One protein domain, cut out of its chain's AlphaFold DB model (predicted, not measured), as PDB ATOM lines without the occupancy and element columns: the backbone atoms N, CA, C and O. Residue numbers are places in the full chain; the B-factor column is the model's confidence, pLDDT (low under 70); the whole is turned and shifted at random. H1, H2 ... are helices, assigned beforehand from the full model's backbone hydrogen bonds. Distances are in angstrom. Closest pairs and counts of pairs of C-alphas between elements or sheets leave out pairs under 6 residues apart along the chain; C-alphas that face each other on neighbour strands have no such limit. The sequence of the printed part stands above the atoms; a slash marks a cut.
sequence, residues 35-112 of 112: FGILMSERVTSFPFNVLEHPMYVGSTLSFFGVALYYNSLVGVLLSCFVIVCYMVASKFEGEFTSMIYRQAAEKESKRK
ATOM      1  N   PHE A  35      16.350  43.906  47.510       57.62
ATOM      2  CA  PHE A  35      17.625  43.342  47.976       57.62
ATOM      3  C   PHE A  35      18.842  44.282  47.805       57.62
ATOM      4  O   PHE A  35      19.977  43.815  47.856       57.62
ATOM      5  N   GLY A  36      18.649  45.586  47.559       61.56
ATOM      6  CA  GLY A  36      19.756  46.491  47.197       61.56
ATOM      7  C   GLY A  36      20.316  46.261  45.785       61.56
ATOM      8  O   GLY A  36      21.422  46.706  45.475       61.56
ATOM      9  N   ILE A  37      19.590  45.516  44.946       67.31
ATOM     10  CA  ILE A  37      19.988  45.156  43.581       67.31
ATOM     11  C   ILE A  37      19.161  46.006  42.620       67.31
ATOM     12  O   ILE A  37      18.169  45.552  42.050       67.31
ATOM     13  N   LEU A  38      19.565  47.264  42.460       78.81
ATOM     14  CA  LEU A  38      19.066  48.119  41.392       78.81
ATOM     15  C   LEU A  38      19.933  47.914  40.147       78.81
ATOM     16  O   LEU A  38      21.161  47.984  40.214       78.81
ATOM     17  N   MET A  39      19.295  47.657  39.008       81.12
ATOM     18  CA  MET A  39      19.993  47.576  37.727       81.12
ATOM     19  C   MET A  39      20.566  48.951  37.355       81.12
ATOM     20  O   MET A  39      19.977  49.978  37.680       81.12
ATOM     21  N   SER A  40      21.718  48.989  36.682       81.75
ATOM     22  CA  SER A  40      22.384  50.251  36.317       81.75
ATOM     23  C   SER A  40      21.535  51.131  35.399       81.75
ATOM     24  O   SER A  40      21.593  52.355  35.481       81.75
ATOM     25  N   GLU A  41      20.733  50.513  34.537       84.81
ATOM     26  CA  GLU A  41      19.870  51.194  33.581       84.81
ATOM     27  C   GLU A  41      18.551  50.446  33.391       84.81
ATOM     28  O   GLU A  41      18.451  49.240  33.631       84.81
ATOM     29  N   ARG A  42      17.528  51.176  32.935       86.31
ATOM     30  CA  ARG A  42      16.247  50.575  32.560       86.31
ATOM     31  C   ARG A  42      16.413  49.717  31.310       86.31
ATOM     32  O   ARG A  42      17.062  50.126  30.351       86.31
ATOM     33  N   VAL A  43      15.747  48.566  31.295       88.12
ATOM     34  CA  VAL A  43      15.657  47.723  30.101       88.12
ATOM     35  C   VAL A  43      14.827  48.452  29.049       88.12
ATOM     36  O   VAL A  43      13.665  48.768  29.278       88.12
ATOM     37  N   THR A  44      15.431  48.711  27.893       91.31
ATOM     38  CA  THR A  44      14.784  49.380  26.754       91.31
ATOM     39  C   THR A  44      14.640  48.466  25.545       91.31
ATOM     40  O   THR A  44      14.123  48.894  24.524       91.31
ATOM     41  N   SER A  45      15.088  47.212  25.618       93.25
ATOM     42  CA  SER A  45      14.910  46.229  24.547       93.25
ATOM     43  C   SER A  45      13.472  45.710  24.488       93.25
ATOM     44  O   SER A  45      12.668  45.937  25.393       93.25
ATOM     45  N   PHE A  46      13.127  44.998  23.412       94.38
ATOM     46  CA  PHE A  46      11.813  44.365  23.289       94.38
ATOM     47  C   PHE A  46      11.504  43.461  24.492       94.38
ATOM     48  O   PHE A  46      12.360  42.660  24.869       94.38
ATOM     49  N   PRO A  47      10.292  43.539  25.078       93.94
ATOM     50  CA  PRO A  47       9.114  44.317  24.644       93.94
ATOM     51  C   PRO A  47       9.004  45.758  25.188       93.94
ATOM     52  O   PRO A  47       8.063  46.471  24.836       93.94
ATOM     53  N   PHE A  48       9.947  46.202  26.020       91.88
ATOM     54  CA  PHE A  48       9.922  47.506  26.697       91.88
ATOM     55  C   PHE A  48      10.165  48.703  25.765       91.88
ATOM     56  O   PHE A  48       9.817  49.829  26.105       91.88
ATOM     57  N   ASN A  49      10.707  48.483  24.561       93.50
ATOM     58  CA  ASN A  49      10.781  49.527  23.526       93.50
ATOM     59  C   ASN A  49       9.418  49.891  22.916       93.50
ATOM     60  O   ASN A  49       9.310  50.932  22.272       93.50
ATOM     61  N   VAL A  50       8.411  49.020  23.036       93.88
ATOM     62  CA  VAL A  50       7.077  49.221  22.443       93.88
ATOM     63  C   VAL A  50       6.037  49.534  23.515       93.88
ATOM     64  O   VAL A  50       5.135  50.336  23.283       93.88
ATOM     65  N   LEU A  51       6.145  48.896  24.681       91.38
ATOM     66  CA  LEU A  51       5.202  49.033  25.788       91.38
ATOM     67  C   LEU A  51       5.953  49.475  27.042       91.38
ATOM     68  O   LEU A  51       6.938  48.844  27.399       91.38
ATOM     69  N   GLU A  52       5.445  50.483  27.754       88.25
ATOM     70  CA  GLU A  52       6.045  50.929  29.027       88.25
ATOM     71  C   GLU A  52       6.022  49.802  30.076       88.25
ATOM     72  O   GLU A  52       7.026  49.500  30.715       88.25
ATOM     73  N   HIS A  53       4.874  49.125  30.197       91.38
ATOM     74  CA  HIS A  53       4.646  48.031  31.147       91.38
ATOM     75  C   HIS A  53       4.120  46.791  30.416       91.38
ATOM     76  O   HIS A  53       2.926  46.477  30.483       91.38
ATOM     77  N   PRO A  54       4.984  46.062  29.686       93.12
ATOM     78  CA  PRO A  54       4.580  44.915  28.872       93.12
ATOM     79  C   PRO A  54       3.934  43.801  29.704       93.12
ATOM     80  O   PRO A  54       3.082  43.070  29.198       93.12
ATOM     81  N   MET A  55       4.276  43.707  30.993       94.62
ATOM     82  CA  MET A  55       3.653  42.775  31.933       94.62
ATOM     83  C   MET A  55       2.139  42.990  32.042       94.62
ATOM     84  O   MET A  55       1.389  42.021  31.965       94.62
ATOM     85  N   TYR A  56       1.684  44.238  32.183       94.62
ATOM     86  CA  TYR A  56       0.263  44.559  32.341       94.62
ATOM     87  C   TYR A  56      -0.546  44.233  31.089       94.62
ATOM     88  O   TYR A  56      -1.658  43.710  31.169       94.62
ATOM     89  N   VAL A  57       0.024  44.520  29.919       93.81
ATOM     90  CA  VAL A  57      -0.607  44.192  28.639       93.81
ATOM     91  C   VAL A  57      -0.663  42.675  28.458       93.81
ATOM     92  O   VAL A  57      -1.727  42.135  28.164       93.81
ATOM     93  N   GLY A  58       0.445  41.970  28.701       95.69
ATOM     94  CA  GLY A  58       0.518  40.515  28.566       95.69
ATOM     95  C   GLY A  58      -0.427  39.764  29.512       95.69
ATOM     96  O   GLY A  58      -1.130  38.846  29.080       95.69
ATOM     97  N   SER A  59      -0.502  40.168  30.784       95.75
ATOM     98  CA  SER A  59      -1.411  39.548  31.759       95.75
ATOM     99  C   SER A  59      -2.876  39.814  31.419       95.75
ATOM    100  O   SER A  59      -3.683  38.887  31.433       95.75
ATOM    101  N   THR A  60      -3.216  41.040  31.012       95.88
ATOM    102  CA  THR A  60      -4.567  41.380  30.546       95.88
ATOM    103  C   THR A  60      -4.975  40.527  29.351       95.88
ATOM    104  O   THR A  60      -6.064  39.957  29.354       95.88
ATOM    105  N   LEU A  61      -4.113  40.423  28.333       96.56
ATOM    106  CA  LEU A  61      -4.383  39.601  27.151       96.56
ATOM    107  C   LEU A  61      -4.574  38.130  27.531       96.56
ATOM    108  O   LEU A  61      -5.432  37.462  26.961       96.56
ATOM    109  N   SER A  62      -3.832  37.647  28.530       97.31
ATOM    110  CA  SER A  62      -3.995  36.293  29.065       97.31
ATOM    111  C   SER A  62      -5.363  36.108  29.733       97.31
ATOM    112  O   SER A  62      -6.070  35.153  29.414       97.31
ATOM    113  N   PHE A  63      -5.783  37.030  30.608       96.81
ATOM    114  CA  PHE A  63      -7.103  36.973  31.255       96.81
ATOM    115  C   PHE A  63      -8.243  37.063  30.244       96.81
ATOM    116  O   PHE A  63      -9.188  36.274  30.298       96.81
ATOM    117  N   PHE A  64      -8.117  37.976  29.284       97.75
ATOM    118  CA  PHE A  64      -9.094  38.150  28.223       97.75
ATOM    119  C   PHE A  64      -9.176  36.907  27.328       97.75
ATOM    120  O   PHE A  64     -10.269  36.418  27.057       97.75
ATOM    121  N   GLY A  65      -8.035  36.334  26.935       97.94
ATOM    122  CA  GLY A  65      -7.976  35.099  26.152       97.94
ATOM    123  C   GLY A  65      -8.629  33.916  26.868       97.94
ATOM    124  O   GLY A  65      -9.417  33.194  26.261       97.94
ATOM    125  N   VAL A  66      -8.381  33.756  28.173       98.00
ATOM    126  CA  VAL A  66      -9.049  32.736  28.998       98.00
ATOM    127  C   VAL A  66     -10.557  32.991  29.068       98.00
ATOM    128  O   VAL A  66     -11.344  32.058  28.913       98.00
ATOM    129  N   ALA A  67     -10.986  34.242  29.239       98.06
ATOM    130  CA  ALA A  67     -12.405  34.582  29.250       98.06
ATOM    131  C   ALA A  67     -13.100  34.214  27.930       98.06
ATOM    132  O   ALA A  67     -14.198  33.656  27.960       98.06
ATOM    133  N   LEU A  68     -12.447  34.464  26.789       98.06
ATOM    134  CA  LEU A  68     -12.948  34.061  25.474       98.06
ATOM    135  C   LEU A  68     -12.976  32.537  25.313       98.06
ATOM    136  O   LEU A  68     -13.987  31.999  24.870       98.06
ATOM    137  N   TYR A  69     -11.912  31.839  25.722       98.25
ATOM    138  CA  TYR A  69     -11.833  30.376  25.651       98.25
ATOM    139  C   TYR A  69     -12.993  29.699  26.400       98.25
ATOM    140  O   TYR A  69     -13.580  28.737  25.908       98.25
ATOM    141  N   TYR A  70     -13.383  30.249  27.553       97.94
ATOM    142  CA  TYR A  70     -14.517  29.766  28.346       97.94
ATOM    143  C   TYR A  70     -15.867  30.427  28.003       97.94
ATOM    144  O   TYR A  70     -16.846  30.171  28.700       97.94
ATOM    145  N   ASN A  71     -15.954  31.265  26.961       97.75
ATOM    146  CA  ASN A  71     -17.163  32.024  26.590       97.75
ATOM    147  C   ASN A  71     -17.795  32.799  27.769       97.75
ATOM    148  O   ASN A  71     -19.015  32.861  27.929       97.75
ATOM    149  N   SER A  72     -16.960  33.392  28.626       97.81
ATOM    150  CA  SER A  72     -17.393  34.055  29.856       97.81
ATOM    151  C   SER A  72     -17.497  35.569  29.682       97.81
ATOM    152  O   SER A  72     -16.491  36.282  29.698       97.81
ATOM    153  N   LEU A  73     -18.729  36.085  29.609       97.62
ATOM    154  CA  LEU A  73     -18.984  37.532  29.589       97.62
ATOM    155  C   LEU A  73     -18.457  38.222  30.857       97.62
ATOM    156  O   LEU A  73     -17.874  39.299  30.782       97.62
ATOM    157  N   VAL A  74     -18.613  37.581  32.020       97.75
ATOM    158  CA  VAL A  74     -18.092  38.109  33.290       97.75
ATOM    159  C   VAL A  74     -16.566  38.205  33.245       97.75
ATOM    160  O   VAL A  74     -16.012  39.216  33.659       97.75
ATOM    161  N   GLY A  75     -15.884  37.202  32.683       97.50
ATOM    162  CA  GLY A  75     -14.431  37.232  32.505       97.50
ATOM    163  C   GLY A  75     -13.968  38.363  31.582       97.50
ATOM    164  O   GLY A  75     -12.963  39.015  31.865       97.50
ATOM    165  N   VAL A  76     -14.728  38.650  30.521       97.88
ATOM    166  CA  VAL A  76     -14.455  39.782  29.621       97.88
ATOM    167  C   VAL A  76     -14.606  41.111  30.361       97.88
ATOM    168  O   VAL A  76     -13.687  41.926  30.332       97.88
ATOM    169  N   LEU A  77     -15.714  41.311  31.081       97.81
ATOM    170  CA  LEU A  77     -15.949  42.536  31.854       97.81
ATOM    171  C   LEU A  77     -14.885  42.744  32.939       97.81
ATOM    172  O   LEU A  77     -14.391  43.858  33.112       97.81
ATOM    173  N   LEU A  78     -14.486  41.673  33.630       97.00
ATOM    174  CA  LEU A  78     -13.398  41.715  34.607       97.00
ATOM    175  C   LEU A  78     -12.057  42.049  33.948       97.00
ATOM    176  O   LEU A  78     -11.300  42.841  34.500       97.00
ATOM    177  N   SER A  79     -11.776  41.516  32.757       96.62
ATOM    178  CA  SER A  79     -10.561  41.863  32.008       96.62
ATOM    179  C   SER A  79     -10.548  43.347  31.625       96.62
ATOM    180  O   SER A  79      -9.537  44.017  31.817       96.62
ATOM    181  N   CYS A  80     -11.683  43.901  31.178       95.75
ATOM    182  CA  CYS A  80     -11.822  45.339  30.928       95.75
ATOM    183  C   CYS A  80     -11.608  46.173  32.198       95.75
ATOM    184  O   CYS A  80     -10.945  47.206  32.155       95.75
ATOM    185  N   PHE A  81     -12.132  45.722  33.338       96.31
ATOM    186  CA  PHE A  81     -11.906  46.385  34.619       96.31
ATOM    187  C   PHE A  81     -10.421  46.367  35.021       96.31
ATOM    188  O   PHE A  81      -9.876  47.399  35.411       96.31
ATOM    189  N   VAL A  82      -9.739  45.231  34.849       95.81
ATOM    190  CA  VAL A  82      -8.299  45.095  35.112       95.81
ATOM    191  C   VAL A  82      -7.476  46.054  34.248       95.81
ATOM    192  O   VAL A  82      -6.549  46.669  34.772       95.81
ATOM    193  N   ILE A  83      -7.847  46.272  32.977       94.81
ATOM    194  CA  ILE A  83      -7.201  47.290  32.124       94.81
ATOM    195  C   ILE A  83      -7.255  48.664  32.790       94.81
ATOM    196  O   ILE A  83      -6.239  49.351  32.857       94.81
ATOM    197  N   VAL A  84      -8.415  49.061  33.321       95.19
ATOM    198  CA  VAL A  84      -8.569  50.352  34.010       95.19
ATOM    199  C   VAL A  84      -7.669  50.433  35.238       95.19
ATOM    200  O   VAL A  84      -6.959  51.425  35.409       95.19
ATOM    201  N   CYS A  85      -7.628  49.379  36.055       94.31
ATOM    202  CA  CYS A  85      -6.725  49.318  37.202       94.31
ATOM    203  C   CYS A  85      -5.252  49.441  36.789       94.31
ATOM    204  O   CYS A  85      -4.509  50.202  37.405       94.31
ATOM    205  N   TYR A  86      -4.833  48.748  35.729       94.56
ATOM    206  CA  TYR A  86      -3.460  48.800  35.234       94.56
ATOM    207  C   TYR A  86      -3.093  50.139  34.608       94.56
ATOM    208  O   TYR A  86      -1.964  50.584  34.787       94.56
ATOM    209  N   MET A  87      -4.020  50.832  33.941       90.19
ATOM    210  CA  MET A  87      -3.770  52.198  33.468       90.19
ATOM    211  C   MET A  87      -3.457  53.142  34.634       90.19
ATOM    212  O   MET A  87      -2.546  53.965  34.543       90.19
ATOM    213  N   VAL A  88      -4.182  52.999  35.747       91.88
ATOM    214  CA  VAL A  88      -3.934  53.783  36.960       91.88
ATOM    215  C   VAL A  88      -2.599  53.389  37.596       91.88
ATOM    216  O   VAL A  88      -1.773  54.262  37.852       91.88
ATOM    217  N   ALA A  89      -2.355  52.092  37.802       90.50
ATOM    218  CA  ALA A  89      -1.127  51.587  38.422       90.50
ATOM    219  C   ALA A  89       0.135  51.949  37.617       90.50
ATOM    220  O   ALA A  89       1.117  52.412  38.189       90.50
ATOM    221  N   SER A  90       0.060  51.849  36.288       89.44
ATOM    222  CA  SER A  90       1.136  52.174  35.342       89.44
ATOM    223  C   SER A  90       1.671  53.594  35.538       89.44
ATOM    224  O   SER A  90       2.883  53.822  35.524       89.44
ATOM    225  N   LYS A  91       0.776  54.551  35.815       88.38
ATOM    226  CA  LYS A  91       1.161  55.936  36.095       88.38
ATOM    227  C   LYS A  91       1.961  56.059  37.394       88.38
ATOM    228  O   LYS A  91       2.948  56.786  37.431       88.38
ATOM    229  N   PHE A  92       1.558  55.349  38.448       87.56
ATOM    230  CA  PHE A  92       2.274  55.369  39.727       87.56
ATOM    231  C   PHE A  92       3.627  54.656  39.640       87.56
ATOM    232  O   PHE A  92       4.620  55.173  40.148       87.56
ATOM    233  N   GLU A  93       3.687  53.505  38.970       84.94
ATOM    234  CA  GLU A  93       4.930  52.745  38.805       84.94
ATOM    235  C   GLU A  93       5.951  53.469  37.920       84.94
ATOM    236  O   GLU A  93       7.146  53.445  38.227       84.94
ATOM    237  N   GLY A  94       5.497  54.153  36.863       84.88
ATOM    238  CA  GLY A  94       6.364  54.964  36.006       84.88
ATOM    239  C   GLY A  94       7.048  56.095  36.780       84.88
ATOM    240  O   GLY A  94       8.276  56.220  36.753       84.88
ATOM    241  N   GLU A  95       6.269  56.866  37.547       87.00
ATOM    242  CA  GLU A  95       6.787  57.927  38.423       87.00
ATOM    243  C   GLU A  95       7.764  57.363  39.465       87.00
ATOM    244  O   GLU A  95       8.884  57.859  39.608       87.00
ATOM    245  N   PHE A  96       7.385  56.276  40.146       84.50
ATOM    246  CA  PHE A  96       8.210  55.645  41.177       84.50
ATOM    247  C   PHE A  96       9.550  55.140  40.631       84.50
ATOM    248  O   PHE A  96      10.606  55.416  41.202       84.50
ATOM    249  N   THR A  97       9.522  54.468  39.480       85.31
ATOM    250  CA  THR A  97      10.727  53.956  38.821       85.31
ATOM    251  C   THR A  97      11.649  55.103  38.418       85.31
ATOM    252  O   THR A  97      12.844  55.068  38.710       85.31
ATOM    253  N   SER A  98      11.107  56.159  37.802       86.31
ATOM    254  CA  SER A  98      11.902  57.333  37.417       86.31
ATOM    255  C   SER A  98      12.607  57.976  38.620       86.31
ATOM    256  O   SER A  98      13.777  58.355  38.536       86.31
ATOM    257  N   MET A  99      11.922  58.021  39.763       86.88
ATOM    258  CA  MET A  99      12.431  58.586  41.003       86.88
ATOM    259  C   MET A  99      13.575  57.747  41.591       86.88
ATOM    260  O   MET A  99      14.583  58.323  42.000       86.88
ATOM    261  N   ILE A 100      13.471  56.412  41.570       85.44
ATOM    262  CA  ILE A 100      14.545  55.508  42.019       85.44
ATOM    263  C   ILE A 100      15.805  55.688  41.163       85.44
ATOM    264  O   ILE A 100      16.894  55.887  41.704       85.44
ATOM    265  N   TYR A 101      15.671  55.684  39.832       85.62
ATOM    266  CA  TYR A 101      16.823  55.860  38.939       85.62
ATOM    267  C   TYR A 101      17.451  57.256  39.066       85.62
ATOM    268  O   TYR A 101      18.674  57.384  39.000       85.62
ATOM    269  N   ARG A 102      16.651  58.302  39.321       86.75
ATOM    270  CA  ARG A 102      17.181  59.646  39.598       86.75
ATOM    271  C   ARG A 102      18.005  59.677  40.886       86.75
ATOM    272  O   ARG A 102      19.114  60.200  40.886       86.75
ATOM    273  N   GLN A 103      17.499  59.073  41.963       86.25
ATOM    274  CA  GLN A 103      18.223  58.977  43.234       86.25
ATOM    275  C   GLN A 103      19.522  58.171  43.099       86.25
ATOM    276  O   GLN A 103      20.543  58.546  43.680       86.25
ATOM    277  N   ALA A 104      19.508  57.094  42.310       84.88
ATOM    278  CA  ALA A 104      20.701  56.306  42.022       84.88
ATOM    279  C   ALA A 104      21.768  57.131  41.281       84.88
ATOM    280  O   ALA A 104      22.926  57.143  41.704       84.88
ATOM    281  N   ALA A 105      21.370  57.892  40.254       86.19
ATOM    282  CA  ALA A 105      22.267  58.777  39.509       86.19
ATOM    283  C   ALA A 105      22.869  59.891  40.393       86.19
ATOM    284  O   ALA A 105      24.073  60.144  40.338       86.19
ATOM    285  N   GLU A 106      22.062  60.514  41.262       86.69
ATOM    286  CA  GLU A 106      22.529  61.522  42.230       86.69
ATOM    287  C   GLU A 106      23.506  60.935  43.268       86.69
ATOM    288  O   GLU A 106      24.456  61.595  43.699       86.69
ATOM    289  N   LYS A 107      23.286  59.688  43.701       85.06
ATOM    290  CA  LYS A 107      24.180  58.997  44.639       85.06
ATOM    291  C   LYS A 107      25.516  58.648  43.984       85.06
ATOM    292  O   LYS A 107      26.552  58.763  44.635       85.06
ATOM    293  N   GLU A 108      25.506  58.252  42.710       83.31
ATOM    294  CA  GLU A 108      26.729  58.004  41.946       83.31
ATOM    295  C   GLU A 108      27.519  59.298  41.708       83.31
ATOM    296  O   GLU A 108      28.736  59.308  41.896       83.31
ATOM    297  N   SER A 109      26.847  60.407  41.373       83.31
ATOM    298  CA  SER A 109      27.518  61.691  41.135       83.31
ATOM    299  C   SER A 109      28.205  62.246  42.382       83.31
ATOM    300  O   SER A 109      29.240  62.879  42.257       83.31
ATOM    301  N   LYS A 110      27.653  62.006  43.580       81.94
ATOM    302  CA  LYS A 110      28.267  62.407  44.863       81.94
ATOM    303  C   LYS A 110      29.435  61.515  45.293       81.94
ATOM    304  O   LYS A 110      30.142  61.864  46.233       81.94
ATOM    305  N   ARG A 111      29.580  60.333  44.685       75.62
ATOM    306  CA  ARG A 111      30.669  59.388  44.973       75.62
ATOM    307  C   ARG A 111      31.905  59.643  44.100       75.62
ATOM    308  O   ARG A 111      32.980  59.170  44.464       75.62
ATOM    309  N   LYS A 112      31.736  60.326  42.965       56.28
ATOM    310  CA  LYS A 112      32.818  60.823  42.101       56.28
ATOM    311  C   LYS A 112      33.341  62.151  42.634       56.28
ATOM    312  O   LYS A 112      34.564  62.353  42.510       56.28
TER     313      LYS A 112
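What this domain is: This is residues 35 to 112 of the 112 residues of the protein "Phosphatidyl-N-methylethanolamine N-methyltransferase" of Zancudomyces culisetae (UniProt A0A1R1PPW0). A helical hairpin with unequal arms: the long helix H2 makes the length of the domain, and the shorter H1 runs back side by side with its first part. Residues 35 to 53, before H1, form a long stretch with no named element, and residues 106 to 112 stick out at the far end. The printed part has 78 residues with two named helices, H1 then H2, and no named strand; the class is all helix. It is only just loose, close to extended, with a radius of gyration of the C-alphas of 17.3 A and spans of 60 by 24 by 22 A.

Where its parts are: H2, residues 73 to 109, is 53.7 A long, from C-alpha 73 at (-18.984, 37.532, 29.589) to C-alpha 109 at (27.518, 61.691, 41.135), with a kink of 29 degrees near residue 89. H1, residues 54 to 69, is 22.2 A long and begins at C-alpha 54 (4.580, 44.915, 28.872).

How they stand to each other: H2 touches H1 with residues 73 to 86 alone; the closest C-alphas, of Ala 67 and Gly 75, are 4.7 A apart. The two form a helical hairpin, at a shallow tilt of 12 degrees, opposite ways, joined by a tight link. Every O i to N i+4 pair is within hydrogen-bond range in H1, and 31 of 33 in H2.

The domain as a whole: The two C-alphas farthest apart, of Asn 71 and Lys 112, are 59.7 A apart. The printed part has no cut. Residues 35 to 37 and 112 have pLDDT under 70.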